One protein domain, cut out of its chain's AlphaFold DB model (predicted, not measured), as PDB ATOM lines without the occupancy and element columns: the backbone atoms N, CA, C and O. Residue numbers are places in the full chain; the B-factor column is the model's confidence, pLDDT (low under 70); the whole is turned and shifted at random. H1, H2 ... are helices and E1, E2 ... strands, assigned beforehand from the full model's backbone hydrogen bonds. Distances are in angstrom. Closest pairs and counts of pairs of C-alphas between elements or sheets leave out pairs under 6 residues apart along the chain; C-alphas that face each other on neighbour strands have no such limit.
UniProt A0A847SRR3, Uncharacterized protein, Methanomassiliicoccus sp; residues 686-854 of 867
ATOM      1  N   TYR A 686     -21.061  16.895 -16.308       73.25
ATOM      2  CA  TYR A 686     -19.632  16.622 -16.192       73.25
ATOM      3  C   TYR A 686     -19.090  15.871 -17.413       73.25
ATOM      4  O   TYR A 686     -19.760  15.002 -17.968       73.25
ATOM      5  N   VAL A 687     -17.839  16.144 -17.792       73.50
ATOM      6  CA  VAL A 687     -17.141  15.457 -18.891       73.50
ATOM      7  C   VAL A 687     -15.805  14.898 -18.402       73.50
ATOM      8  O   VAL A 687     -15.003  15.626 -17.823       73.50
ATOM      9  N   ILE A 688     -15.518  13.624 -18.673       79.94
ATOM     10  CA  ILE A 688     -14.225  12.979 -18.379       79.94
ATOM     11  C   ILE A 688     -13.612  12.491 -19.696       79.94
ATOM     12  O   ILE A 688     -14.335  12.094 -20.608       79.94
ATOM     13  N   LYS A 689     -12.283  12.567 -19.833       80.81
ATOM     14  CA  LYS A 689     -11.553  12.233 -21.068       80.81
ATOM     15  C   LYS A 689     -10.579  11.084 -20.798       80.81
ATOM     16  O   LYS A 689      -9.829  11.142 -19.829       80.81
ATOM     17  N   SER A 690     -10.566  10.057 -21.649       77.19
ATOM     18  CA  SER A 690      -9.707   8.876 -21.470       77.19
ATOM     19  C   SER A 690      -8.227   9.264 -21.360       77.19
ATOM     20  O   SER A 690      -7.747  10.137 -22.082       77.19
ATOM     21  N   GLY A 691      -7.496   8.613 -20.450       76.06
ATOM     22  CA  GLY A 691      -6.097   8.940 -20.142       76.06
ATOM     23  C   GLY A 691      -5.895  10.201 -19.288       76.06
ATOM     24  O   GLY A 691      -4.753  10.571 -19.024       76.06
ATOM     25  N   ASN A 692      -6.970  10.853 -18.834       79.06
ATOM     26  CA  ASN A 692      -6.938  12.030 -17.972       79.06
ATOM     27  C   ASN A 692      -7.885  11.829 -16.774       79.06
ATOM     28  O   ASN A 692      -9.028  11.410 -16.933       79.06
ATOM     29  N   ASN A 693      -7.410  12.141 -15.567       88.12
ATOM     30  CA  ASN A 693      -8.171  11.967 -14.326       88.12
ATOM     31  C   ASN A 693      -8.959  13.231 -13.918       88.12
ATOM     32  O   ASN A 693      -9.568  13.264 -12.849       88.12
ATOM     33  N   ASN A 694      -8.938  14.288 -14.734       88.31
ATOM     34  CA  ASN A 694      -9.724  15.493 -14.490       88.31
ATOM     35  C   ASN A 694     -11.175  15.312 -14.952       88.31
ATOM     36  O   ASN A 694     -11.439  14.896 -16.083       88.31
ATOM     37  N   VAL A 695     -12.103  15.708 -14.085       87.19
ATOM     38  CA  VAL A 695     -13.519  15.899 -14.393       87.19
ATOM     39  C   VAL A 695     -13.717  17.361 -14.771       87.19
ATOM     40  O   VAL A 695     -13.375  18.264 -14.006       87.19
ATOM     41  N   TYR A 696     -14.259  17.590 -15.959       75.88
ATOM     42  CA  TYR A 696     -14.568  18.909 -16.496       75.88
ATOM     43  C   TYR A 696     -16.045  19.250 -16.277       75.88
ATOM     44  O   TYR A 696     -16.875  18.346 -16.185       75.88
ATOM     45  N   ALA A 697     -16.373  20.537 -16.207       67.62
ATOM     46  CA  ALA A 697     -17.748  21.033 -16.202       67.62
ATOM     47  C   ALA A 697     -18.416  20.898 -17.591       67.62
ATOM     48  O   ALA A 697     -17.818  20.385 -18.543       67.62
ATOM     49  N   SER A 698     -19.650  21.394 -17.717       57.91
ATOM     50  CA  SER A 698     -20.442  21.401 -18.960       57.91
ATOM     51  C   SER A 698     -19.746  22.079 -20.147       57.91
ATOM     52  O   SER A 698     -19.963  21.682 -21.288       57.91
ATOM     53  N   ASP A 699     -18.873  23.054 -19.887       55.91
ATOM     54  CA  ASP A 699     -18.047  23.743 -20.889       55.91
ATOM     55  C   ASP A 699     -16.893  22.884 -21.459       55.91
ATOM     56  O   ASP A 699     -16.166  23.325 -22.351       55.91
ATOM     57  N   GLY A 700     -16.671  21.676 -20.925       55.22
ATOM     58  CA  GLY A 700     -15.614  20.755 -21.340       55.22
ATOM     59  C   GLY A 700     -14.177  21.250 -21.114       55.22
ATOM     60  O   GLY A 700     -13.242  20.604 -21.611       55.22
ATOM     61  N   THR A 701     -13.975  22.361 -20.393       63.91
ATOM     62  CA  THR A 701     -12.692  23.078 -20.253       63.91
ATOM     63  C   THR A 701     -12.354  23.467 -18.810       63.91
ATOM     64  O   THR A 701     -11.209  23.274 -18.396       63.91
ATOM     65  N   THR A 702     -13.326  23.909 -18.010       73.44
ATOM     66  CA  THR A 702     -13.175  24.166 -16.572       73.44
ATOM     67  C   THR A 702     -13.048  22.848 -15.815       73.44
ATOM     68  O   THR A 702     -13.921  21.988 -15.913       73.44
ATOM     69  N   VAL A 703     -11.974  22.667 -15.041       86.00
ATOM     70  CA  VAL A 703     -11.788  21.472 -14.199       86.00
ATOM     71  C   VAL A 703     -12.623  21.614 -12.925       86.00
ATOM     72  O   VAL A 703     -12.314  22.439 -12.069       86.00
ATOM     73  N   ALA A 704     -13.663  20.792 -12.796       83.38
ATOM     74  CA  ALA A 704     -14.509  20.710 -11.606       83.38
ATOM     75  C   ALA A 704     -13.870  19.852 -10.497       83.38
ATOM     76  O   ALA A 704     -14.052  20.130  -9.315       83.38
ATOM     77  N   TYR A 705     -13.091  18.830 -10.873       91.44
ATOM     78  CA  TYR A 705     -12.337  17.983  -9.945       91.44
ATOM     79  C   TYR A 705     -11.087  17.400 -10.615       91.44
ATOM     80  O   TYR A 705     -11.131  16.985 -11.772       91.44
ATOM     81  N   ALA A 706      -9.975  17.338  -9.880       90.94
ATOM     82  CA  ALA A 706      -8.727  16.719 -10.323       90.94
ATOM     83  C   ALA A 706      -8.511  15.395  -9.572       90.94
ATOM     84  O   ALA A 706      -8.108  15.386  -8.407       90.94
ATOM     85  N   GLY A 707      -8.813  14.272 -10.224       86.12
ATOM     86  CA  GLY A 707      -8.685  12.943  -9.636       86.12
ATOM     87  C   GLY A 707      -7.243  12.435  -9.594       86.12
ATOM     88  O   GLY A 707      -6.449  12.658 -10.505       86.12
ATOM     89  N   SER A 708      -6.911  11.660  -8.563       90.06
ATOM     90  CA  SER A 708      -5.650  10.904  -8.494       90.06
ATOM     91  C   SER A 708      -5.653   9.640  -9.370       90.06
ATOM     92  O   SER A 708      -4.591   9.113  -9.692       90.06
ATOM     93  N   SER A 709      -6.831   9.158  -9.777       92.81
ATOM     94  CA  SER A 709      -7.021   8.015 -10.679       92.81
ATOM     95  C   SER A 709      -8.322   8.151 -11.477       92.81
ATOM     96  O   SER A 709      -9.203   8.927 -11.096       92.81
ATOM     97  N   ALA A 710      -8.484   7.349 -12.533       91.44
ATOM     98  CA  ALA A 710      -9.745   7.256 -13.268       91.44
ATOM     99  C   ALA A 710     -10.897   6.771 -12.365       91.44
ATOM    100  O   ALA A 710     -12.004   7.291 -12.468       91.44
ATOM    101  N   THR A 711     -10.631   5.861 -11.417       95.06
ATOM    102  CA  THR A 711     -11.606   5.442 -10.395       95.06
ATOM    103  C   THR A 711     -12.102   6.633  -9.579       95.06
ATOM    104  O   THR A 711     -13.305   6.806  -9.420       95.06
ATOM    105  N   ASN A 712     -11.190   7.491  -9.106       94.69
ATOM    106  CA  ASN A 712     -11.547   8.688  -8.342       94.69
ATOM    107  C   ASN A 712     -12.330   9.695  -9.193       94.69
ATOM    108  O   ASN A 712     -13.314  10.246  -8.711       94.69
ATOM    109  N   ALA A 713     -11.922   9.913 -10.446       93.94
ATOM    110  CA  ALA A 713     -12.588  10.835 -11.366       93.94
ATOM    111  C   ALA A 713     -14.035  10.408 -11.666       93.94
ATOM    112  O   ALA A 713     -14.968  11.187 -11.477       93.94
ATOM    113  N   VAL A 714     -14.225   9.151 -12.082       94.44
ATOM    114  CA  VAL A 714     -15.547   8.599 -12.408       94.44
ATOM    115  C   VAL A 714     -16.424   8.544 -11.158       94.44
ATOM    116  O   VAL A 714     -17.558   9.018 -11.204       94.44
ATOM    117  N   GLN A 715     -15.906   8.043 -10.027       96.88
ATOM    118  CA  GLN A 715     -16.675   7.937  -8.783       96.88
ATOM    119  C   GLN A 715     -17.104   9.306  -8.238       96.88
ATOM    120  O   GLN A 715     -18.235   9.430  -7.777       96.88
ATOM    121  N   TRP A 716     -16.243  10.326  -8.306       95.62
ATOM    122  CA  TRP A 716     -16.596  11.684  -7.880       95.62
ATOM    123  C   TRP A 716     -17.697  12.284  -8.760       95.62
ATOM    124  O   TRP A 716     -18.640  12.884  -8.250       95.62
ATOM    125  N   ALA A 717     -17.633  12.085 -10.080       89.44
ATOM    126  CA  ALA A 717     -18.662  12.597 -10.980       89.44
ATOM    127  C   ALA A 717     -20.034  11.950 -10.702       89.44
ATOM    128  O   ALA A 717     -21.017  12.668 -10.528       89.44
ATOM    129  N   VAL A 718     -20.102  10.617 -10.571       91.69
ATOM    130  CA  VAL A 718     -21.375   9.896 -10.344       91.69
ATOM    131  C   VAL A 718     -21.871   9.888  -8.891       91.69
ATOM    132  O   VAL A 718     -22.951   9.361  -8.635       91.69
ATOM    133  N   SER A 719     -21.126  10.450  -7.930       93.81
ATOM    134  CA  SER A 719     -21.616  10.605  -6.547       93.81
ATOM    135  C   SER A 719     -22.548  11.808  -6.354       93.81
ATOM    136  O   SER A 719     -23.167  11.933  -5.300       93.81
ATOM    137  N   HIS A 720     -22.670  12.688  -7.351       82.75
ATOM    138  CA  HIS A 720     -23.601  13.816  -7.325       82.75
ATOM    139  C   HIS A 720     -24.975  13.370  -7.842       82.75
ATOM    140  O   HIS A 720     -25.088  12.878  -8.963       82.75
ATOM    141  N   ALA A 721     -26.027  13.549  -7.040       73.94
ATOM    142  CA  ALA A 721     -27.389  13.223  -7.463       73.94
ATOM    143  C   ALA A 721     -27.816  14.066  -8.682       73.94
ATOM    144  O   ALA A 721     -27.458  15.240  -8.792       73.94
ATOM    145  N   ASN A 722     -28.590  13.462  -9.588       63.59
ATOM    146  CA  ASN A 722     -29.033  14.043 -10.865       63.59
ATOM    147  C   ASN A 722     -27.898  14.496 -11.814       63.59
ATOM    148  O   ASN A 722     -28.144  15.289 -12.723       63.59
ATOM    149  N   ALA A 723     -26.658  14.028 -11.629       66.25
ATOM    150  CA  ALA A 723     -25.551  14.409 -12.504       66.25
ATOM    151  C   ALA A 723     -25.578  13.678 -13.857       66.25
ATOM    152  O   ALA A 723     -25.775  12.463 -13.921       66.25
ATOM    153  N   VAL A 724     -25.306  14.410 -14.939       66.25
ATOM    154  CA  VAL A 724     -25.092  13.870 -16.287       66.25
ATOM    155  C   VAL A 724     -23.585  13.769 -16.517       66.25
ATOM    156  O   VAL A 724     -22.893  14.780 -16.595       66.25
ATOM    157  N   VAL A 725     -23.053  12.551 -16.599       75.75
ATOM    158  CA  VAL A 725     -21.611  12.273 -16.644       75.75
ATOM    159  C   VAL A 725     -21.245  11.656 -17.987       75.75
ATOM    160  O   VAL A 725     -21.547  10.494 -18.246       75.75
ATOM    161  N   TRP A 726     -20.554  12.416 -18.835       69.06
ATOM    162  CA  TRP A 726     -20.118  11.969 -20.158       69.06
ATOM    163  C   TRP A 726     -18.657  11.505 -20.132       69.06
ATOM    164  O   TRP A 726     -17.716  12.299 -20.040       69.06
ATOM    165  N   LEU A 727     -18.465  10.195 -20.242       79.12
ATOM    166  CA  LEU A 727     -17.173   9.545 -20.424       79.12
ATOM    167  C   LEU A 727     -16.822   9.520 -21.914       79.12
ATOM    168  O   LEU A 727     -17.359   8.711 -22.673       79.12
ATOM    169  N   ARG A 728     -15.908  10.395 -22.343       76.12
ATOM    170  CA  ARG A 728     -15.463  10.453 -23.742       76.12
ATOM    171  C   ARG A 728     -14.662   9.207 -24.140       76.12
ATOM    172  O   ARG A 728     -14.102   8.536 -23.274       76.12
ATOM    173  N   ALA A 729     -14.582   8.955 -25.442       72.69
ATOM    174  CA  ALA A 729     -13.978   7.787 -26.081       72.69
ATOM    175  C   ALA A 729     -12.672   7.288 -25.436       72.69
ATOM    176  O   ALA A 729     -11.766   8.076 -25.148       72.69
ATOM    177  N   GLY A 730     -12.548   5.965 -25.289       78.50
ATOM    178  CA  GLY A 730     -11.355   5.284 -24.782       78.50
ATOM    179  C   GLY A 730     -11.597   4.437 -23.529       78.50
ATOM    180  O   GLY A 730     -12.732   4.169 -23.134       78.50
ATOM    181  N   THR A 731     -10.505   3.982 -22.913       87.94
ATOM    182  CA  THR A 731     -10.527   2.952 -21.865       87.94
ATOM    183  C   THR A 731     -10.138   3.518 -20.505       87.94
ATOM    184  O   THR A 731      -8.992   3.900 -20.272       87.94
ATOM    185  N   TYR A 732     -11.084   3.485 -19.573       92.56
ATOM    186  CA  TYR A 732     -10.910   3.898 -18.187       92.56
ATOM    187  C   TYR A 732     -10.521   2.678 -17.348       92.56
ATOM    188  O   TYR A 732     -11.328   1.774 -17.135       92.56
ATOM    189  N   ALA A 733      -9.269   2.637 -16.890       92.75
ATOM    190  CA  ALA A 733      -8.781   1.596 -15.990       92.75
ATOM    191  C   ALA A 733      -9.239   1.891 -14.552       92.75
ATOM    192  O   ALA A 733      -8.751   2.824 -13.912       92.75
ATOM    193  N   LEU A 734     -10.193   1.102 -14.063       94.62
ATOM    194  CA  LEU A 734     -10.790   1.224 -12.739       94.62
ATOM    195  C   LEU A 734     -10.162   0.213 -11.775       94.62
ATOM    196  O   LEU A 734      -9.914  -0.942 -12.115       94.62
ATOM    197  N   THR A 735      -9.932   0.649 -10.541       92.00
ATOM    198  CA  THR A 735      -9.293  -0.136  -9.469       92.00
ATOM    199  C   THR A 735     -10.285  -0.732  -8.467       92.00
ATOM    200  O   THR A 735      -9.883  -1.484  -7.583       92.00
ATOM    201  N   GLY A 736     -11.575  -0.421  -8.602       89.94
ATOM    202  CA  GLY A 736     -12.651  -0.887  -7.730       89.94
ATOM    203  C   GLY A 736     -14.026  -0.623  -8.344       89.94
ATOM    204  O   GLY A 736     -14.123  -0.167  -9.484       89.94
ATOM    205  N   SER A 737     -15.090  -0.923  -7.597       94.25
ATOM    206  CA  SER A 737     -16.466  -0.606  -7.999       94.25
ATOM    207  C   SER A 737     -16.723   0.898  -8.096       94.25
ATOM    208  O   SER A 737     -16.084   1.690  -7.407       94.25
ATOM    209  N   ILE A 738     -17.713   1.263  -8.908       97.56
ATOM    210  CA  ILE A 738     -18.253   2.618  -9.027       97.56
ATOM    211  C   ILE A 738     -19.721   2.574  -8.594       97.56
ATOM    212  O   ILE A 738     -20.522   1.892  -9.233       97.56
ATOM    213  N   GLN A 739     -20.078   3.278  -7.521       96.69
ATOM    214  CA  GLN A 739     -21.462   3.398  -7.053       96.69
ATOM    215  C   GLN A 739     -22.096   4.693  -7.567       96.69
ATOM    216  O   GLN A 739     -21.522   5.767  -7.397       96.69
ATOM    217  N   LEU A 740     -23.273   4.594  -8.187       94.88
ATOM    218  CA  LEU A 740     -24.001   5.733  -8.752       94.88
ATOM    219  C   LEU A 740     -24.993   6.304  -7.725       94.88
ATOM    220  O   LEU A 740     -25.621   5.549  -6.982       94.88
ATOM    221  N   ALA A 741     -25.141   7.629  -7.700       89.81
ATOM    222  CA  ALA A 741     -26.186   8.322  -6.947       89.81
ATOM    223  C   ALA A 741     -27.539   8.327  -7.690       89.81
ATOM    224  O   ALA A 741     -27.611   8.057  -8.890       89.81
ATOM    225  N   SER A 742     -28.617   8.670  -6.978       81.38
ATOM    226  CA  SER A 742     -29.972   8.785  -7.545       81.38
ATOM    227  C   SER A 742     -30.045   9.841  -8.660       81.38
ATOM    228  O   SER A 742     -29.400  10.889  -8.577       81.38
ATOM    229  N   GLY A 743     -30.802   9.556  -9.722       65.06
ATOM    230  CA  GLY A 743     -31.017  10.431 -10.884       65.06
ATOM    231  C   GLY A 743     -29.853  10.543 -11.881       65.06
ATOM    232  O   GLY A 743     -30.000  11.206 -12.911       65.06
ATOM    233  N   VAL A 744     -28.695   9.934 -11.592       77.88
ATOM    234  CA  VAL A 744     -27.477  10.036 -12.420       77.88
ATOM    235  C   VAL A 744     -27.693   9.457 -13.816       77.88
ATOM    236  O   VAL A 744     -28.252   8.373 -13.960       77.88
ATOM    237  N   CYS A 745     -27.180  10.141 -14.840       71.69
ATOM    238  CA  CYS A 745     -27.094   9.647 -16.212       71.69
ATOM    239  C   CYS A 745     -25.625   9.504 -16.628       71.69
ATOM    240  O   CYS A 745     -24.939  10.501 -16.841       71.69
ATOM    241  N   LEU A 746     -25.120   8.271 -16.708       82.88
ATOM    242  CA  LEU A 746     -23.735   7.961 -17.074       82.88
ATOM    243  C   LEU A 746     -23.663   7.529 -18.548       82.88
ATOM    244  O   LEU A 746     -24.212   6.493 -18.914       82.88
ATOM    245  N   ILE A 747     -22.978   8.309 -19.386       73.38
ATOM    246  CA  ILE A 747     -23.002   8.189 -20.854       73.38
ATOM    247  C   ILE A 747     -21.589   7.937 -21.397       73.38
ATOM    248  O   ILE A 747     -20.654   8.657 -21.047       73.38
ATOM    249  N   GLY A 748     -21.427   6.946 -22.274       66.94
ATOM    250  CA  GLY A 748     -20.205   6.711 -23.053       66.94
ATOM    251  C   GLY A 748     -20.280   7.217 -24.501       66.94
ATOM    252  O   GLY A 748     -21.361   7.320 -25.082       66.94
ATOM    253  N   ASP A 749     -19.119   7.501 -25.103       58.56
ATOM    254  CA  ASP A 749     -18.996   7.665 -26.556       58.56
ATOM    255  C   ASP A 749     -19.104   6.307 -27.271       58.56
ATOM    256  O   ASP A 749     -18.630   5.274 -26.785       58.56
ATOM    257  N   LEU A 750     -19.689   6.326 -28.471       50.28
ATOM    258  CA  LEU A 750     -19.779   5.182 -29.378       50.28
ATOM    259  C   LEU A 750     -18.656   5.207 -30.440       50.28
ATOM    260  O   LEU A 750     -18.125   6.275 -30.765       50.28
ATOM    261  N   PRO A 751     -18.294   4.046 -31.020       41.81
ATOM    262  CA  PRO A 751     -17.414   3.998 -32.184       41.81
ATOM    263  C   PRO A 751     -18.155   4.558 -33.408       41.81
ATOM    264  O   PRO A 751     -19.236   4.069 -33.733       41.81
ATOM    265  N   THR A 752     -17.596   5.558 -34.094       39.38
ATOM    266  CA  THR A 752     -18.174   6.098 -35.341       39.38
ATOM    267  C   THR A 752     -17.667   5.337 -36.571       39.38
ATOM    268  O   THR A 752     -16.646   4.650 -36.515       39.38
ATOM    269  N   TRP A 753     -18.363   5.457 -37.708       29.97
ATOM    270  CA  TRP A 753     -17.984   4.785 -38.964       29.97
ATOM    271  C   TRP A 753     -16.598   5.223 -39.481       29.97
ATOM    272  O   TRP A 753     -15.858   4.402 -40.017       29.97
ATOM    273  N   ASP A 754     -16.203   6.483 -39.257       34.19
ATOM    274  CA  ASP A 754     -14.857   6.993 -39.561       34.19
ATOM    275  C   ASP A 754     -13.807   6.648 -38.483       34.19
ATOM    276  O   ASP A 754     -12.605   6.723 -38.748       34.19
ATOM    277  N   ARG A 755     -14.228   6.276 -37.261       36.97
ATOM    278  CA  ARG A 755     -13.352   6.004 -36.102       36.97
ATOM    279  C   ARG A 755     -13.829   4.774 -35.317       36.97
ATOM    280  O   ARG A 755     -14.264   4.902 -34.170       36.97
ATOM    281  N   PRO A 756     -13.643   3.549 -35.844       38.41
ATOM    282  CA  PRO A 756     -14.079   2.310 -35.185       38.41
ATOM    283  C   PRO A 756     -13.423   2.016 -33.815       38.41
ATOM    284  O   PRO A 756     -13.761   1.025 -33.174       38.41
ATOM    285  N   LEU A 757     -12.499   2.864 -33.345       45.03
ATOM    286  CA  LEU A 757     -11.840   2.775 -32.038       45.03
ATOM    287  C   LEU A 757     -12.370   3.788 -30.994       45.03
ATOM    288  O   LEU A 757     -11.828   3.835 -29.894       45.03
ATOM    289  N   SER A 758     -13.400   4.595 -31.292       57.88
ATOM    290  CA  SER A 758     -13.884   5.661 -30.386       57.88
ATOM    291  C   SER A 758     -14.928   5.237 -29.336       57.88
ATOM    292  O   SER A 758     -15.630   6.086 -28.798       57.88
ATOM    293  N   ALA A 759     -15.039   3.946 -29.017       67.00
ATOM    294  CA  ALA A 759     -15.953   3.462 -27.979       67.00
ATOM    295  C   ALA A 759     -15.434   3.742 -26.550       67.00
ATOM    296  O   ALA A 759     -14.225   3.716 -26.302       67.00
ATOM    297  N   THR A 760     -16.344   3.949 -25.596       81.06
ATOM    298  CA  THR A 760     -16.029   4.058 -24.163       81.06
ATOM    299  C   THR A 760     -16.047   2.693 -23.465       81.06
ATOM    300  O   THR A 760     -17.056   1.983 -23.474       81.06
ATOM    301  N   TYR A 761     -14.947   2.363 -22.779       86.88
ATOM    302  CA  TYR A 761     -14.799   1.144 -21.980       86.88
ATOM    303  C   TYR A 761     -14.464   1.444 -20.517       86.88
ATOM    304  O   TYR A 761     -13.483   2.128 -20.222       86.88
ATOM    305  N   LEU A 762     -15.214   0.849 -19.591       92.50
ATOM    306  CA  LEU A 762     -14.856   0.738 -18.180       92.50
ATOM    307  C   LEU A 762     -14.183  -0.616 -17.940       92.50
ATOM    308  O   LEU A 762     -14.829  -1.663 -18.013       92.50
ATOM    309  N   THR A 763     -12.883  -0.605 -17.654       91.75
ATOM    310  CA  THR A 763     -12.102  -1.818 -17.385       91.75
ATOM    311  C   THR A 763     -11.882  -1.967 -15.894       91.75
ATOM    312  O   THR A 763     -11.074  -1.250 -15.310       91.75
ATOM    313  N   PHE A 764     -12.595  -2.910 -15.287       92.69
ATOM    314  CA  PHE A 764     -12.450  -3.269 -13.880       92.69
ATOM    315  C   PHE A 764     -11.313  -4.294 -13.682       92.69
ATOM    316  O   PHE A 764     -10.837  -4.878 -14.662       92.69
ATOM    317  N   PRO A 765     -10.866  -4.559 -12.438       90.00
ATOM    318  CA  PRO A 765      -9.899  -5.618 -12.163       90.00
ATOM    319  C   PRO A 765     -10.420  -6.987 -12.622       90.00
ATOM    320  O   PRO A 765     -11.573  -7.337 -12.374       90.00
ATOM    321  N   SER A 766      -9.557  -7.783 -13.261       81.62
ATOM    322  CA  SER A 766      -9.917  -9.105 -13.800       81.62
ATOM    323  C   SER A 766     -10.235 -10.153 -12.729       81.62
ATOM    324  O   SER A 766     -10.896 -11.154 -13.014       81.62
ATOM    325  N   THR A 767      -9.815  -9.917 -11.485       76.19
ATOM    326  CA  THR A 767     -10.102 -10.752 -10.317       76.19
ATOM    327  C   THR A 767     -11.071 -10.060  -9.355       76.19
ATOM    328  O   THR A 767     -10.949  -8.873  -9.053       76.19
ATOM    329  N   GLY A 768     -12.022 -10.826  -8.811       77.12
ATOM    330  CA  GLY A 768     -12.889 -10.375  -7.725       77.12
ATOM    331  C   GLY A 768     -14.212  -9.739  -8.164       77.12
ATOM    332  O   GLY A 768     -14.960 -10.293  -8.962       77.12
ATOM    333  N   THR A 769     -14.576  -8.633  -7.511       80.56
ATOM    334  CA  THR A 769     -15.986  -8.257  -7.277       80.56
ATOM    335  C   THR A 769     -16.287  -6.794  -7.644       80.56
ATOM    336  O   THR A 769     -17.148  -6.160  -7.033       80.56
ATOM    337  N   SER A 770     -15.574  -6.231  -8.618       89.44
ATOM    338  CA  SER A 770     -15.754  -4.826  -9.013       89.44
ATOM    339  C   SER A 770     -16.775  -4.662 -10.141       89.44
ATOM    340  O   SER A 770     -16.885  -5.525 -11.011       89.44
ATOM    341  N   GLY A 771     -17.510  -3.551 -10.149       91.75
ATOM    342  CA  GLY A 771     -18.516  -3.265 -11.174       91.75
ATOM    343  C   GLY A 771     -19.216  -1.919 -10.989       91.75
ATOM    344  O   GLY A 771     -18.837  -1.133 -10.119       91.75
ATOM    345  N   LEU A 772     -20.256  -1.668 -11.786       94.75
ATOM    346  CA  LEU A 772     -21.199  -0.573 -11.540       94.75
ATOM    347  C   LEU A 772     -22.217  -1.007 -10.480       94.75
ATOM    348  O   LEU A 772     -22.806  -2.084 -10.586       94.75
ATOM    349  N   VAL A 773     -22.432  -0.171  -9.468       95.12
ATOM    350  CA  VAL A 773     -23.313  -0.447  -8.329       95.12
ATOM    351  C   VAL A 773     -24.419   0.603  -8.270       95.12
ATOM    352  O   VAL A 773     -24.169   1.791  -8.082       95.12
ATOM    353  N   ILE A 774     -25.655   0.142  -8.415       93.94
ATOM    354  CA  ILE A 774     -26.896   0.910  -8.350       93.94
ATOM    355  C   ILE A 774     -27.641   0.375  -7.124       93.94
ATOM    356  O   ILE A 774     -28.442  -0.555  -7.210       93.94
ATOM    357  N   LYS A 775     -27.267   0.878  -5.945       93.00
ATOM    358  CA  LYS A 775     -27.748   0.380  -4.652       93.00
ATOM    359  C   LYS A 775     -28.563   1.457  -3.940       93.00
ATOM    360  O   LYS A 775     -28.006   2.509  -3.649       93.00
ATOM    361  N   ASP A 776     -29.813   1.130  -3.607       91.88
ATOM    362  CA  ASP A 776     -30.734   1.968  -2.822       91.88
ATOM    363  C   ASP A 776     -30.875   3.397  -3.395       91.88
ATOM    364  O   ASP A 776     -30.811   4.392  -2.676       91.88
ATOM    365  N   VAL A 777     -31.014   3.482  -4.724       87.44
ATOM    366  CA  VAL A 777     -31.127   4.723  -5.510       87.44
ATOM    367  C   VAL A 777     -32.110   4.551  -6.672       87.44
ATOM    368  O   VAL A 777     -32.225   3.461  -7.233       87.44
ATOM    369  N   ASP A 778     -32.771   5.643  -7.058       83.44
ATOM    370  CA  ASP A 778     -33.764   5.689  -8.137       83.44
ATOM    371  C   ASP A 778     -33.252   6.423  -9.389       83.44
ATOM    372  O   ASP A 778     -32.258   7.148  -9.347       83.44
ATOM    373  N   ASN A 779     -33.978   6.299 -10.502       72.00
ATOM    374  CA  ASN A 779     -33.845   7.112 -11.721       72.00
ATOM    375  C   ASN A 779     -32.439   7.106 -12.364       72.00
ATOM    376  O   ASN A 779     -32.025   8.081 -13.000       72.00
ATOM    377  N   VAL A 780     -31.685   6.017 -12.183       78.94
ATOM    378  CA  VAL A 780     -30.304   5.883 -12.668       78.94
ATOM    379  C   VAL A 780     -30.272   5.393 -14.116       78.94
ATOM    380  O   VAL A 780     -30.744   4.301 -14.425       78.94
ATOM    381  N   ARG A 781     -29.646   6.178 -14.994       77.12
ATOM    382  CA  ARG A 781     -29.443   5.897 -16.422       77.12
ATOM    383  C   ARG A 781     -27.981   5.528 -16.703       77.12
ATOM    384  O   ARG A 781     -27.075   6.222 -16.241       77.12
ATOM    385  N   VAL A 782     -27.731   4.471 -17.479       78.50
ATOM    386  CA  VAL A 782     -26.375   4.100 -17.943       78.50
ATOM    387  C   VAL A 782     -26.400   3.722 -19.421       78.50
ATOM    388  O   VAL A 782     -26.971   2.697 -19.796       78.50
ATOM    389  N   TYR A 783     -25.770   4.542 -20.260       69.12
ATOM    390  CA  TYR A 783     -25.899   4.493 -21.715       69.12
ATOM    391  C   TYR A 783     -24.541   4.311 -22.420       69.12
ATOM    392  O   TYR A 783     -23.596   5.046 -22.149       69.12
ATOM    393  N   ASN A 784     -24.471   3.389 -23.388       67.38
ATOM    394  CA  ASN A 784     -23.366   3.224 -24.349       67.38
ATOM    395  C   ASN A 784     -21.984   2.917 -23.729       67.38
ATOM    396  O   ASN A 784     -20.989   3.564 -24.053       67.38
ATOM    397  N   ILE A 785     -21.904   1.926 -22.832       78.25
ATOM    398  CA  ILE A 785     -20.657   1.569 -22.130       78.25
ATOM    399  C   ILE A 785     -20.285   0.095 -22.329       78.25
ATOM    400  O   ILE A 785     -21.051  -0.812 -21.999       78.25
ATOM    401  N   GLY A 786     -19.054  -0.144 -22.790       82.44
ATOM    402  CA  GLY A 786     -18.400  -1.445 -22.676       82.44
ATOM    403  C   GLY A 786     -17.862  -1.662 -21.259       82.44
ATOM    404  O   GLY A 786     -17.174  -0.801 -20.718       82.44
ATOM    405  N   ILE A 787     -18.150  -2.806 -20.644       87.81
ATOM    406  CA  ILE A 787     -17.694  -3.172 -19.296       87.81
ATOM    407  C   ILE A 787     -16.767  -4.380 -19.420       87.81
ATOM    408  O   ILE A 787     -17.232  -5.499 -19.627       87.81
ATOM    409  N   ASN A 788     -15.457  -4.164 -19.282       87.25
ATOM    410  CA  ASN A 788     -14.476  -5.247 -19.265       87.25
ATOM    411  C   ASN A 788     -14.301  -5.756 -17.827       87.25
ATOM    412  O   ASN A 788     -14.082  -4.960 -16.909       87.25
ATOM    413  N   TYR A 789     -14.379  -7.076 -17.641       86.06
ATOM    414  CA  TYR A 789     -14.223  -7.825 -16.381       86.06
ATOM    415  C   TYR A 789     -15.242  -7.555 -15.259       86.06
ATOM    416  O   TYR A 789     -15.480  -8.444 -14.440       86.06
ATOM    417  N   GLY A 790     -15.871  -6.380 -15.220       87.44
ATOM    418  CA  GLY A 790     -16.868  -6.021 -14.211       87.44
ATOM    419  C   GLY A 790     -18.282  -6.539 -14.489       87.44
ATOM    420  O   GLY A 790     -18.556  -7.172 -15.511       87.44
ATOM    421  N   ASN A 791     -19.193  -6.235 -13.564       87.50
ATOM    422  CA  ASN A 791     -20.629  -6.516 -13.664       87.50
ATOM    423  C   ASN A 791     -21.484  -5.269 -13.337       87.50
ATOM    424  O   ASN A 791     -20.955  -4.269 -12.853       87.50
ATOM    425  N   VAL A 792     -22.798  -5.310 -13.588       90.62
ATOM    426  CA  VAL A 792     -23.764  -4.320 -13.056       90.62
ATOM    427  C   VAL A 792     -24.556  -4.950 -11.914       90.62
ATOM    428  O   VAL A 792     -25.069  -6.063 -12.040       90.62
ATOM    429  N   GLN A 793     -24.669  -4.234 -10.796       91.00
ATOM    430  CA  GLN A 793     -25.404  -4.671  -9.612       91.00
ATOM    431  C   GLN A 793     -26.501  -3.668  -9.272       91.00
ATOM    432  O   GLN A 793     -26.194  -2.558  -8.850       91.00
ATOM    433  N   ILE A 794     -27.761  -4.070  -9.425       91.25
ATOM    434  CA  ILE A 794     -28.926  -3.308  -8.970       91.25
ATOM    435  C   ILE A 794     -29.390  -3.943  -7.656       91.25
ATOM    436  O   ILE A 794     -29.545  -5.163  -7.566       91.25
ATOM    437  N   THR A 795     -29.542  -3.156  -6.594       91.69
ATOM    438  CA  THR A 795     -29.825  -3.691  -5.255       91.69
ATOM    439  C   THR A 795     -30.761  -2.787  -4.468       91.69
ATOM    440  O   THR A 795     -30.479  -1.604  -4.307       91.69
ATOM    441  N   ALA A 796     -31.823  -3.378  -3.922       91.00
ATOM    442  CA  ALA A 796     -32.690  -2.755  -2.928       91.00
ATOM    443  C   ALA A 796     -32.511  -3.502  -1.596       91.00
ATOM    444  O   ALA A 796     -32.857  -4.681  -1.474       91.00
ATOM    445  N   SER A 797     -31.918  -2.843  -0.602       89.81
ATOM    446  CA  SER A 797     -31.751  -3.358   0.759       89.81
ATOM    447  C   SER A 797     -32.858  -2.892   1.708       89.81
ATOM    448  O   SER A 797     -33.226  -3.640   2.612       89.81
ATOM    449  N   SER A 798     -33.469  -1.733   1.443       80.00
ATOM    450  CA  SER A 798     -34.664  -1.245   2.144       80.00
ATOM    451  C   SER A 798     -35.515  -0.345   1.246       80.00
ATOM    452  O   SER A 798     -34.969   0.515   0.564       80.00
ATOM    453  N   GLY A 799     -36.843  -0.486   1.290       79.69
ATOM    454  CA  GLY A 799     -37.755   0.329   0.476       79.69
ATOM    455  C   GLY A 799     -37.769  -0.085  -0.999       79.69
ATOM    456  O   GLY A 799     -37.687  -1.273  -1.314       79.69
ATOM    457  N   THR A 800     -37.889   0.885  -1.903       75.69
ATOM    458  CA  THR A 800     -37.928   0.647  -3.353       75.69
ATOM    459  C   THR A 800     -36.723   1.296  -4.024       75.69
ATOM    460  O   THR A 800     -36.369   2.413  -3.669       75.69
ATOM    461  N   ALA A 801     -36.130   0.614  -5.006       81.69
ATOM    462  CA  ALA A 801     -35.235   1.214  -5.995       81.69
ATOM    463  C   ALA A 801     -35.885   1.079  -7.383       81.69
ATOM    464  O   ALA A 801     -36.270  -0.023  -7.776       81.69
ATOM    465  N   SER A 802     -36.069   2.183  -8.102       79.38
ATOM    466  CA  SER A 802     -36.940   2.264  -9.284       79.38
ATOM    467  C   SER A 802     -36.383   3.157 -10.397       79.38
ATOM    468  O   SER A 802     -35.483   3.961 -10.170       79.38
ATOM    469  N   GLY A 803     -36.892   3.024 -11.627       67.19
ATOM    470  CA  GLY A 803     -36.498   3.891 -12.746       67.19
ATOM    471  C   GLY A 803     -35.063   3.669 -13.244       67.19
ATOM    472  O   GLY A 803     -34.427   4.612 -13.708       67.19
ATOM    473  N   VAL A 804     -34.521   2.454 -13.111       79.50
ATOM    474  CA  VAL A 804     -33.161   2.134 -13.576       79.50
ATOM    475  C   VAL A 804     -33.188   1.785 -15.063       79.50
ATOM    476  O   VAL A 804     -33.814   0.801 -15.449       79.50
ATOM    477  N   ASP A 805     -32.501   2.560 -15.899       68.88
ATOM    478  CA  ASP A 805     -32.536   2.444 -17.363       68.88
ATOM    479  C   ASP A 805     -31.122   2.216 -17.927       68.88
ATOM    480  O   ASP A 805     -30.250   3.088 -17.878       68.88
ATOM    481  N   LEU A 806     -30.868   1.013 -18.444       72.88
ATOM    482  CA  LEU A 806     -29.576   0.617 -19.003       72.88
ATOM    483  C   LEU A 806     -29.715   0.445 -20.522       72.88
ATOM    484  O   LEU A 806     -30.469  -0.425 -20.967       72.88
ATOM    485  N   LYS A 807     -28.972   1.235 -21.315       64.12
ATOM    486  CA  LYS A 807     -29.008   1.182 -22.792       64.12
ATOM    487  C   LYS A 807     -27.645   0.925 -23.417       64.12
ATOM    488  O   LYS A 807     -26.674   1.607 -23.108       64.12
ATOM    489  N   GLY A 808     -27.558  -0.050 -24.321       61.28
ATOM    490  CA  GLY A 808     -26.331  -0.320 -25.087       61.28
ATOM    491  C   GLY A 808     -25.128  -0.753 -24.233       61.28
ATOM    492  O   GLY A 808     -23.982  -0.611 -24.660       61.28
ATOM    493  N   VAL A 809     -25.363  -1.252 -23.015       73.56
ATOM    494  CA  VAL A 809     -24.306  -1.715 -22.103       73.56
ATOM    495  C   VAL A 809     -23.843  -3.110 -22.526       73.56
ATOM    496  O   VAL A 809     -24.656  -4.025 -22.646       73.56
ATOM    497  N   THR A 810     -22.540  -3.302 -22.743       73.75
ATOM    498  CA  THR A 810     -21.990  -4.595 -23.192       73.75
ATOM    499  C   THR A 810     -20.914  -5.106 -22.243       73.75
ATOM    500  O   THR A 810     -19.872  -4.477 -22.085       73.75
ATOM    501  N   PHE A 811     -21.141  -6.270 -21.634       79.56
ATOM    502  CA  PHE A 811     -20.159  -6.957 -20.800       79.56
ATOM    503  C   PHE A 811     -19.195  -7.787 -21.650       79.56
ATOM    504  O   PHE A 811     -19.608  -8.619 -22.468       79.56
ATOM    505  N   TYR A 812     -17.904  -7.603 -21.396       76.69
ATOM    506  CA  TYR A 812     -16.799  -8.336 -21.997       76.69
ATOM    507  C   TYR A 812     -15.992  -9.029 -20.897       76.69
ATOM    508  O   TYR A 812     -15.573  -8.398 -19.927       76.69
ATOM    509  N   GLN A 813     -15.743 -10.332 -21.060       73.38
ATOM    510  CA  GLN A 813     -14.817 -11.101 -20.211       73.38
ATOM    511  C   GLN A 813     -15.086 -10.986 -18.690       73.38
ATOM    512  O   GLN A 813     -14.142 -10.912 -17.906       73.38
ATOM    513  N   THR A 814     -16.357 -10.946 -18.262       70.56
ATOM    514  CA  THR A 814     -16.756 -10.816 -16.846       70.56
ATOM    515  C   THR A 814     -15.990 -11.780 -15.936       70.56
ATOM    516  O   THR A 814     -15.852 -12.962 -16.250       70.56
ATOM    517  N   SER A 815     -15.498 -11.284 -14.797       68.25
ATOM    518  CA  SER A 815     -14.680 -12.078 -13.879       68.25
ATOM    519  C   SER A 815     -15.423 -13.326 -13.394       68.25
ATOM    520  O   SER A 815     -16.529 -13.236 -12.858       68.25
ATOM    521  N   ALA A 816     -14.770 -14.488 -13.494       64.62
ATOM    522  CA  ALA A 816     -15.289 -15.781 -13.030       64.62
ATOM    523  C   ALA A 816     -15.528 -15.851 -11.502       64.62
ATOM    524  O   ALA A 816     -16.033 -16.842 -10.987       64.62
ATOM    525  N   SER A 817     -15.188 -14.791 -10.758       71.31
ATOM    526  CA  SER A 817     -15.600 -14.577  -9.364       71.31
ATOM    527  C   SER A 817     -17.052 -14.075  -9.214       71.31
ATOM    528  O   SER A 817     -17.463 -13.723  -8.107       71.31
ATOM    529  N   ARG A 818     -17.839 -14.010 -10.299       72.69
ATOM    530  CA  ARG A 818     -19.250 -13.589 -10.301       72.69
ATOM    531  C   ARG A 818     -20.196 -14.700 -10.746       72.69
ATOM    532  O   ARG A 818     -19.863 -15.515 -11.591       72.69
ATOM    533  N   VAL A 819     -21.420 -14.668 -10.212       68.38
ATOM    534  CA  VAL A 819     -22.524 -15.532 -10.670       68.38
ATOM    535  C   VAL A 819     -23.103 -15.025 -11.994       68.38
ATOM    536  O   VAL A 819     -23.479 -15.830 -12.842       68.38
ATOM    537  N   ALA A 820     -23.162 -13.700 -12.183       77.06
ATOM    538  CA  ALA A 820     -23.746 -13.091 -13.372       77.06
ATOM    539  C   ALA A 820     -23.098 -11.759 -13.785       77.06
ATOM    540  O   ALA A 820     -22.553 -11.033 -12.946       77.06
ATOM    541  N   ALA A 821     -23.217 -11.428 -15.074       79.19
ATOM    542  CA  ALA A 821     -22.813 -10.142 -15.646       79.19
ATOM    543  C   ALA A 821     -23.757  -8.989 -15.240       79.19
ATOM    544  O   ALA A 821     -23.302  -7.867 -15.015       79.19
ATOM    545  N   MET A 822     -25.042  -9.281 -15.022       86.25
ATOM    546  CA  MET A 822     -25.978  -8.398 -14.318       86.25
ATOM    547  C   MET A 822     -26.696  -9.135 -13.182       86.25
ATOM    548  O   MET A 822     -27.145 -10.267 -13.360       86.25
ATOM    549  N   SER A 823     -26.839  -8.478 -12.027       87.00
ATOM    550  CA  SER A 823     -27.599  -8.993 -10.879       87.00
ATOM    551  C   SER A 823     -28.595  -7.963 -10.336       87.00
ATOM    552  O   SER A 823     -28.165  -6.878  -9.939       87.00
ATOM    553  N   LEU A 824     -29.878  -8.328 -10.250       89.00
ATOM    554  CA  LEU A 824     -30.909  -7.628  -9.475       89.00
ATOM    555  C   LEU A 824     -31.143  -8.371  -8.151       89.00
ATOM    556  O   LEU A 824     -31.456  -9.566  -8.152       89.00
ATOM    557  N   THR A 825     -31.031  -7.661  -7.030       90.69
ATOM    558  CA  THR A 825     -31.187  -8.240  -5.687       90.69
ATOM    559  C   THR A 825     -32.046  -7.346  -4.798       90.69
ATOM    560  O   THR A 825     -31.580  -6.318  -4.307       90.69
ATOM    561  N   ALA A 826     -33.290  -7.748  -4.555       89.94
ATOM    562  CA  ALA A 826     -34.162  -7.133  -3.562       89.94
ATOM    563  C   ALA A 826     -34.154  -7.950  -2.256       89.94
ATOM    564  O   ALA A 826     -34.318  -9.171  -2.259       89.94
ATOM    565  N   SER A 827     -33.949  -7.271  -1.131       91.88
ATOM    566  CA  SER A 827     -34.003  -7.859   0.214       91.88
ATOM    567  C   SER A 827     -35.452  -8.074   0.673       91.88
ATOM    568  O   SER A 827     -36.388  -7.555   0.069       91.88
ATOM    569  N   SER A 828     -35.666  -8.845   1.744       87.31
ATOM    570  CA  SER A 828     -37.019  -9.088   2.272       87.31
ATOM    571  C   SER A 828     -37.705  -7.771   2.664       87.31
ATOM    572  O   SER A 828     -37.175  -7.022   3.480       87.31
ATOM    573  N   GLY A 829     -38.868  -7.486   2.069       81.38
ATOM    574  CA  GLY A 829     -39.604  -6.229   2.255       81.38
ATOM    575  C   GLY A 829     -39.126  -5.051   1.392       81.38
ATOM    576  O   GLY A 829     -39.765  -4.004   1.418       81.38
ATOM    577  N   ALA A 830     -38.058  -5.216   0.606       88.44
ATOM    578  CA  ALA A 830     -37.623  -4.252  -0.403       88.44
ATOM    579  C   ALA A 830     -38.089  -4.674  -1.810       88.44
ATOM    580  O   ALA A 830     -38.408  -5.842  -2.030       88.44
ATOM    581  N   THR A 831     -38.139  -3.746  -2.770       83.31
ATOM    582  CA  THR A 831     -38.537  -4.014  -4.168       83.31
ATOM    583  C   THR A 831     -37.628  -3.297  -5.168       83.31
ATOM    584  O   THR A 831     -37.242  -2.153  -4.950       83.31
ATOM    585  N   ILE A 832     -37.317  -3.953  -6.288       83.25
ATOM    586  CA  ILE A 832     -36.769  -3.290  -7.480       83.25
ATOM    587  C   ILE A 832     -37.912  -3.102  -8.482       83.25
ATOM    588  O   ILE A 832     -38.509  -4.086  -8.915       83.25
ATOM    589  N   GLY A 833     -38.239  -1.855  -8.814       76.50
ATOM    590  CA  GLY A 833     -39.314  -1.492  -9.742       76.50
ATOM    591  C   GLY A 833     -38.800  -0.913 -11.061       76.50
ATOM    592  O   GLY A 833     -37.617  -0.598 -11.192       76.50
ATOM    593  N   ASP A 834     -39.709  -0.755 -12.028       70.31
ATOM    594  CA  ASP A 834     -39.594   0.095 -13.225       70.31
ATOM    595  C   ASP A 834     -38.181   0.133 -13.854       70.31
ATOM    596  O   ASP A 834     -37.592   1.189 -14.069       70.31
ATOM    597  N   THR A 835     -37.614  -1.054 -14.099       69.75
ATOM    598  CA  THR A 835     -36.254  -1.236 -14.635       69.75
ATOM    599  C   THR A 835     -36.293  -1.526 -16.140       69.75
ATOM    600  O   THR A 835     -36.885  -2.517 -16.574       69.75
ATOM    601  N   PHE A 836     -35.645  -0.691 -16.950       61.66
ATOM    602  CA  PHE A 836     -35.590  -0.805 -18.411       61.66
ATOM    603  C   PHE A 836     -34.204  -1.267 -18.882       61.66
ATOM    604  O   PHE A 836     -33.183  -0.763 -18.419       61.66
ATOM    605  N   LEU A 837     -34.154  -2.242 -19.798       66.38
ATOM    606  CA  LEU A 837     -32.920  -2.942 -20.188       66.38
ATOM    607  C   LEU A 837     -32.764  -3.009 -21.717       66.38
ATOM    608  O   LEU A 837     -32.740  -4.080 -22.325       66.38
ATOM    609  N   GLY A 838     -32.661  -1.843 -22.356       51.44
ATOM    610  CA  GLY A 838     -32.531  -1.736 -23.808       51.44
ATOM    611  C   GLY A 838     -31.160  -2.193 -24.309       51.44
ATOM    612  O   GLY A 838     -30.145  -1.571 -24.016       51.44
ATOM    613  N   ASN A 839     -31.097  -3.232 -25.147       54.03
ATOM    614  CA  ASN A 839     -29.856  -3.594 -25.853       54.03
ATOM    615  C   ASN A 839     -28.652  -3.860 -24.902       54.03
ATOM    616  O   ASN A 839     -27.514  -3.494 -25.201       54.03
ATOM    617  N   VAL A 840     -28.897  -4.486 -23.741       62.12
ATOM    618  CA  VAL A 840     -27.841  -4.893 -22.792       62.12
ATOM    619  C   VAL A 840     -27.384  -6.327 -23.072       62.12
ATOM    620  O   VAL A 840     -28.214  -7.218 -23.240       62.12
ATOM    621  N   ARG A 841     -26.067  -6.572 -23.125       65.56
ATOM    622  CA  ARG A 841     -25.490  -7.840 -23.625       65.56
ATOM    623  C   ARG A 841     -24.345  -8.361 -22.769       65.56
ATOM    624  O   ARG A 841     -23.555  -7.571 -22.268       65.56
ATOM    625  N   SER A 842     -24.174  -9.683 -22.711       70.38
ATOM    626  CA  SER A 842     -22.928 -10.324 -22.263       70.38
ATOM    627  C   SER A 842     -22.289 -11.084 -23.419       70.38
ATOM    628  O   SER A 842     -22.979 -11.780 -24.154       70.38
ATOM    629  N   THR A 843     -20.971 -10.963 -23.567       66.06
ATOM    630  CA  THR A 843     -20.172 -11.689 -24.573       66.06
ATOM    631  C   THR A 843     -19.298 -12.788 -23.952       66.06
ATOM    632  O   THR A 843     -18.375 -13.288 -24.589       66.06
ATOM    633  N   SER A 844     -19.546 -13.148 -22.685       60.00
ATOM    634  CA  SER A 844     -18.720 -14.090 -21.923       60.00
ATOM    635  C   SER A 844     -19.491 -15.344 -21.513       60.00
ATOM    636  O   SER A 844     -20.513 -15.256 -20.838       60.00
ATOM    637  N   SER A 845     -18.931 -16.507 -21.849       52.44
ATOM    638  CA  SER A 845     -19.439 -17.846 -21.518       52.44
ATOM    639  C   SER A 845     -19.058 -18.342 -20.110       52.44
ATOM    640  O   SER A 845     -19.290 -19.501 -19.777       52.44
ATOM    641  N   ALA A 846     -18.454 -17.488 -19.272       57.03
ATOM    642  CA  ALA A 846     -17.955 -17.864 -17.944       57.03
ATOM    643  C   ALA A 846     -18.966 -17.661 -16.795       57.03
ATOM    644  O   ALA A 846     -18.752 -18.184 -15.703       57.03
ATOM    645  N   VAL A 847     -20.034 -16.884 -17.014       64.50
ATOM    646  CA  VAL A 847     -21.025 -16.485 -15.994       64.50
ATOM    647  C   VAL A 847     -22.427 -16.392 -16.607       64.50
ATOM    648  O   VAL A 847     -22.569 -16.306 -17.825       64.50
ATOM    649  N   VAL A 848     -23.479 -16.355 -15.785       68.94
ATOM    650  CA  VAL A 848     -24.855 -16.151 -16.277       68.94
ATOM    651  C   VAL A 848     -25.011 -14.724 -16.836       68.94
ATOM    652  O   VAL A 848     -24.486 -13.766 -16.272       68.94
ATOM    653  N   GLY A 849     -25.753 -14.536 -17.932       68.25
ATOM    654  CA  GLY A 849     -25.970 -13.194 -18.497       68.25
ATOM    655  C   GLY A 849     -26.689 -12.239 -17.532       68.25
ATOM    656  O   GLY A 849     -26.251 -11.108 -17.325       68.25
ATOM    657  N   TYR A 850     -27.757 -12.723 -16.895       79.56
ATOM    658  CA  TYR A 850     -28.638 -11.954 -16.014       79.56
ATOM    659  C   TYR A 850     -29.219 -12.848 -14.911       79.56
ATOM    660  O   TYR A 850     -29.644 -13.970 -15.186       79.56
ATOM    661  N   VAL A 851     -29.272 -12.346 -13.676       81.56
ATOM    662  CA  VAL A 851     -29.940 -12.990 -12.530       81.56
ATOM    663  C   VAL A 851     -30.781 -11.956 -11.781       81.56
ATOM    664  O   VAL A 851     -30.322 -10.843 -11.537       81.56
ATOM    665  N   ALA A 852     -31.989 -12.343 -11.365       81.75
ATOM    666  CA  ALA A 852     -32.861 -11.552 -10.499       81.75
ATOM    667  C   ALA A 852     -33.259 -12.354  -9.250       81.75
ATOM    668  O   ALA A 852     -33.418 -13.573  -9.316       81.75
ATOM    669  N   SER A 853     -33.411 -11.674  -8.114       83.12
ATOM    670  CA  SER A 853     -33.789 -12.276  -6.832       83.12
ATOM    671  C   SER A 853     -34.530 -11.280  -5.933       83.12
ATOM    672  O   SER A 853     -34.241 -10.083  -5.958       83.12
ATOM    673  N   GLY A 854     -35.483 -11.778  -5.139       81.25
ATOM    674  CA  GLY A 854     -36.377 -10.954  -4.313       81.25
ATOM    675  C   GLY A 854     -37.583 -10.399  -5.082       81.25
ATOM    676  O   GLY A 854     -37.948 -10.921  -6.134       81.25
TER     677      GLY A 854
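This is residues 686 to 854 of the 867 residues of an uncharacterized protein of Methanomassiliicoccus sp (UniProt A0A847SRR3). The chain is wound in stacked turns, a solenoid with three walls: a long sheet of eight strands, E3 E2 E1 E4 E6 E9 E12 E15, and two shorter sheets, E5 E7 E10 E13 and E8 E11 E14 E16. The turns E6 E7 E8, E9 E10 E11 and E12 E13 E14 each give one strand to each wall; helix H1 caps the end of the stack at E4 and E5, where E1, E2 and E3 carry the long wall onward. The printed part has 169 residues with one named helix and sixteen named strands, in the order E1 E2 E3 H1 and then E4 to E16. The long sheet is mixed and the other two are all parallel; the class is mostly strand, with under half of the residues, 74, in named elements. The whole is compact, with a radius of gyration of the C-alphas of 15.3 A and spans of 46 by 33 by 29 A.

E1, residues 686 to 688, E2, 694 to 696, and E3, 703 to 706, form a meander, each strand the antiparallel neighbour of the one before. E1 and E2 are a hairpin, with N 687 and O 696 2.9 A apart, and so are E2 and E3, with N 695 and O 705 2.8 A apart, both pairs within hydrogen-bond range. H1, residues 710 to 718, is on this sheet at a height of 7.7 A over the sheet, over E1 and along the strands, at 15 degrees to E1 on the local plane. E4, residues 724 to 727, is the parallel neighbour of E1, with N 686 and O 724 2.8 A apart. E3, H1 and E4 make a split strand-helix-strand unit, two strands running the same way with E2 and E1 between them, and its crossover is right-handed. E4 runs on into E5, residues 730 to 733, at 98 degrees; the closest C-alphas of H1 and E5, Ala 710 and Tyr 732, are 6.1 A apart, and H1 only grazes that sheet. E6, residues 745 to 748, is parallel to E4 (N 725 and O 745, 2.8 A), and E7, 760 to 763, to E5 (N 761 and O 730, 2.9 A). E8, residues 771 to 775, is an edge strand of the third sheet, and its residues 772 to 773 pair with 738 to 739. E9, residues 781 to 783, is parallel to E6, with N 746 and O 781 2.9 A apart, and runs on at 88 degrees into E10, 786 to 788, parallel to E7, with N 762 and O 786 2.8 A apart. E11, residues 791 to 796, is parallel to E8, with N 772 and O 791 2.9 A apart. E12, residues 805 to 807, has N 782 and O 805 2.9 A apart from its parallel neighbour E9, and runs on at 67 degrees into E13, 810 to 812, parallel to E10. E14, residues 820 to 826, is parallel to E11, with N 792 and O 821 3.0 A apart. E15, residues 836 to 838, is an edge strand parallel to E12, and E16, 848 to 853, is an edge strand parallel to E14, with N 821 and O 848 2.9 A apart. In H1 every O i to N i+4 pair is within hydrogen-bond range.

E1 begins at C-alpha 686, (-19.632, 16.622, -16.192). H1 is 12.3 A long from C-alpha 710, (-9.745, 7.256, -13.268). E8 is 11.9 A long, E11 16.6 A, E14 15.5 A and E16 13.6 A, ending at C-alpha 853, (-33.789, -12.276, -6.832).

The two C-alphas farthest apart, Asp 754 and Gly 829, are 50.4 A apart. The printed part has no cut. The links E5 to E6 and E6 to E7 are long, 11 residues each. The mean pLDDT of the printed part is 77.7; 45 residues are under 70, among them 748 to 759 and 835 to 841.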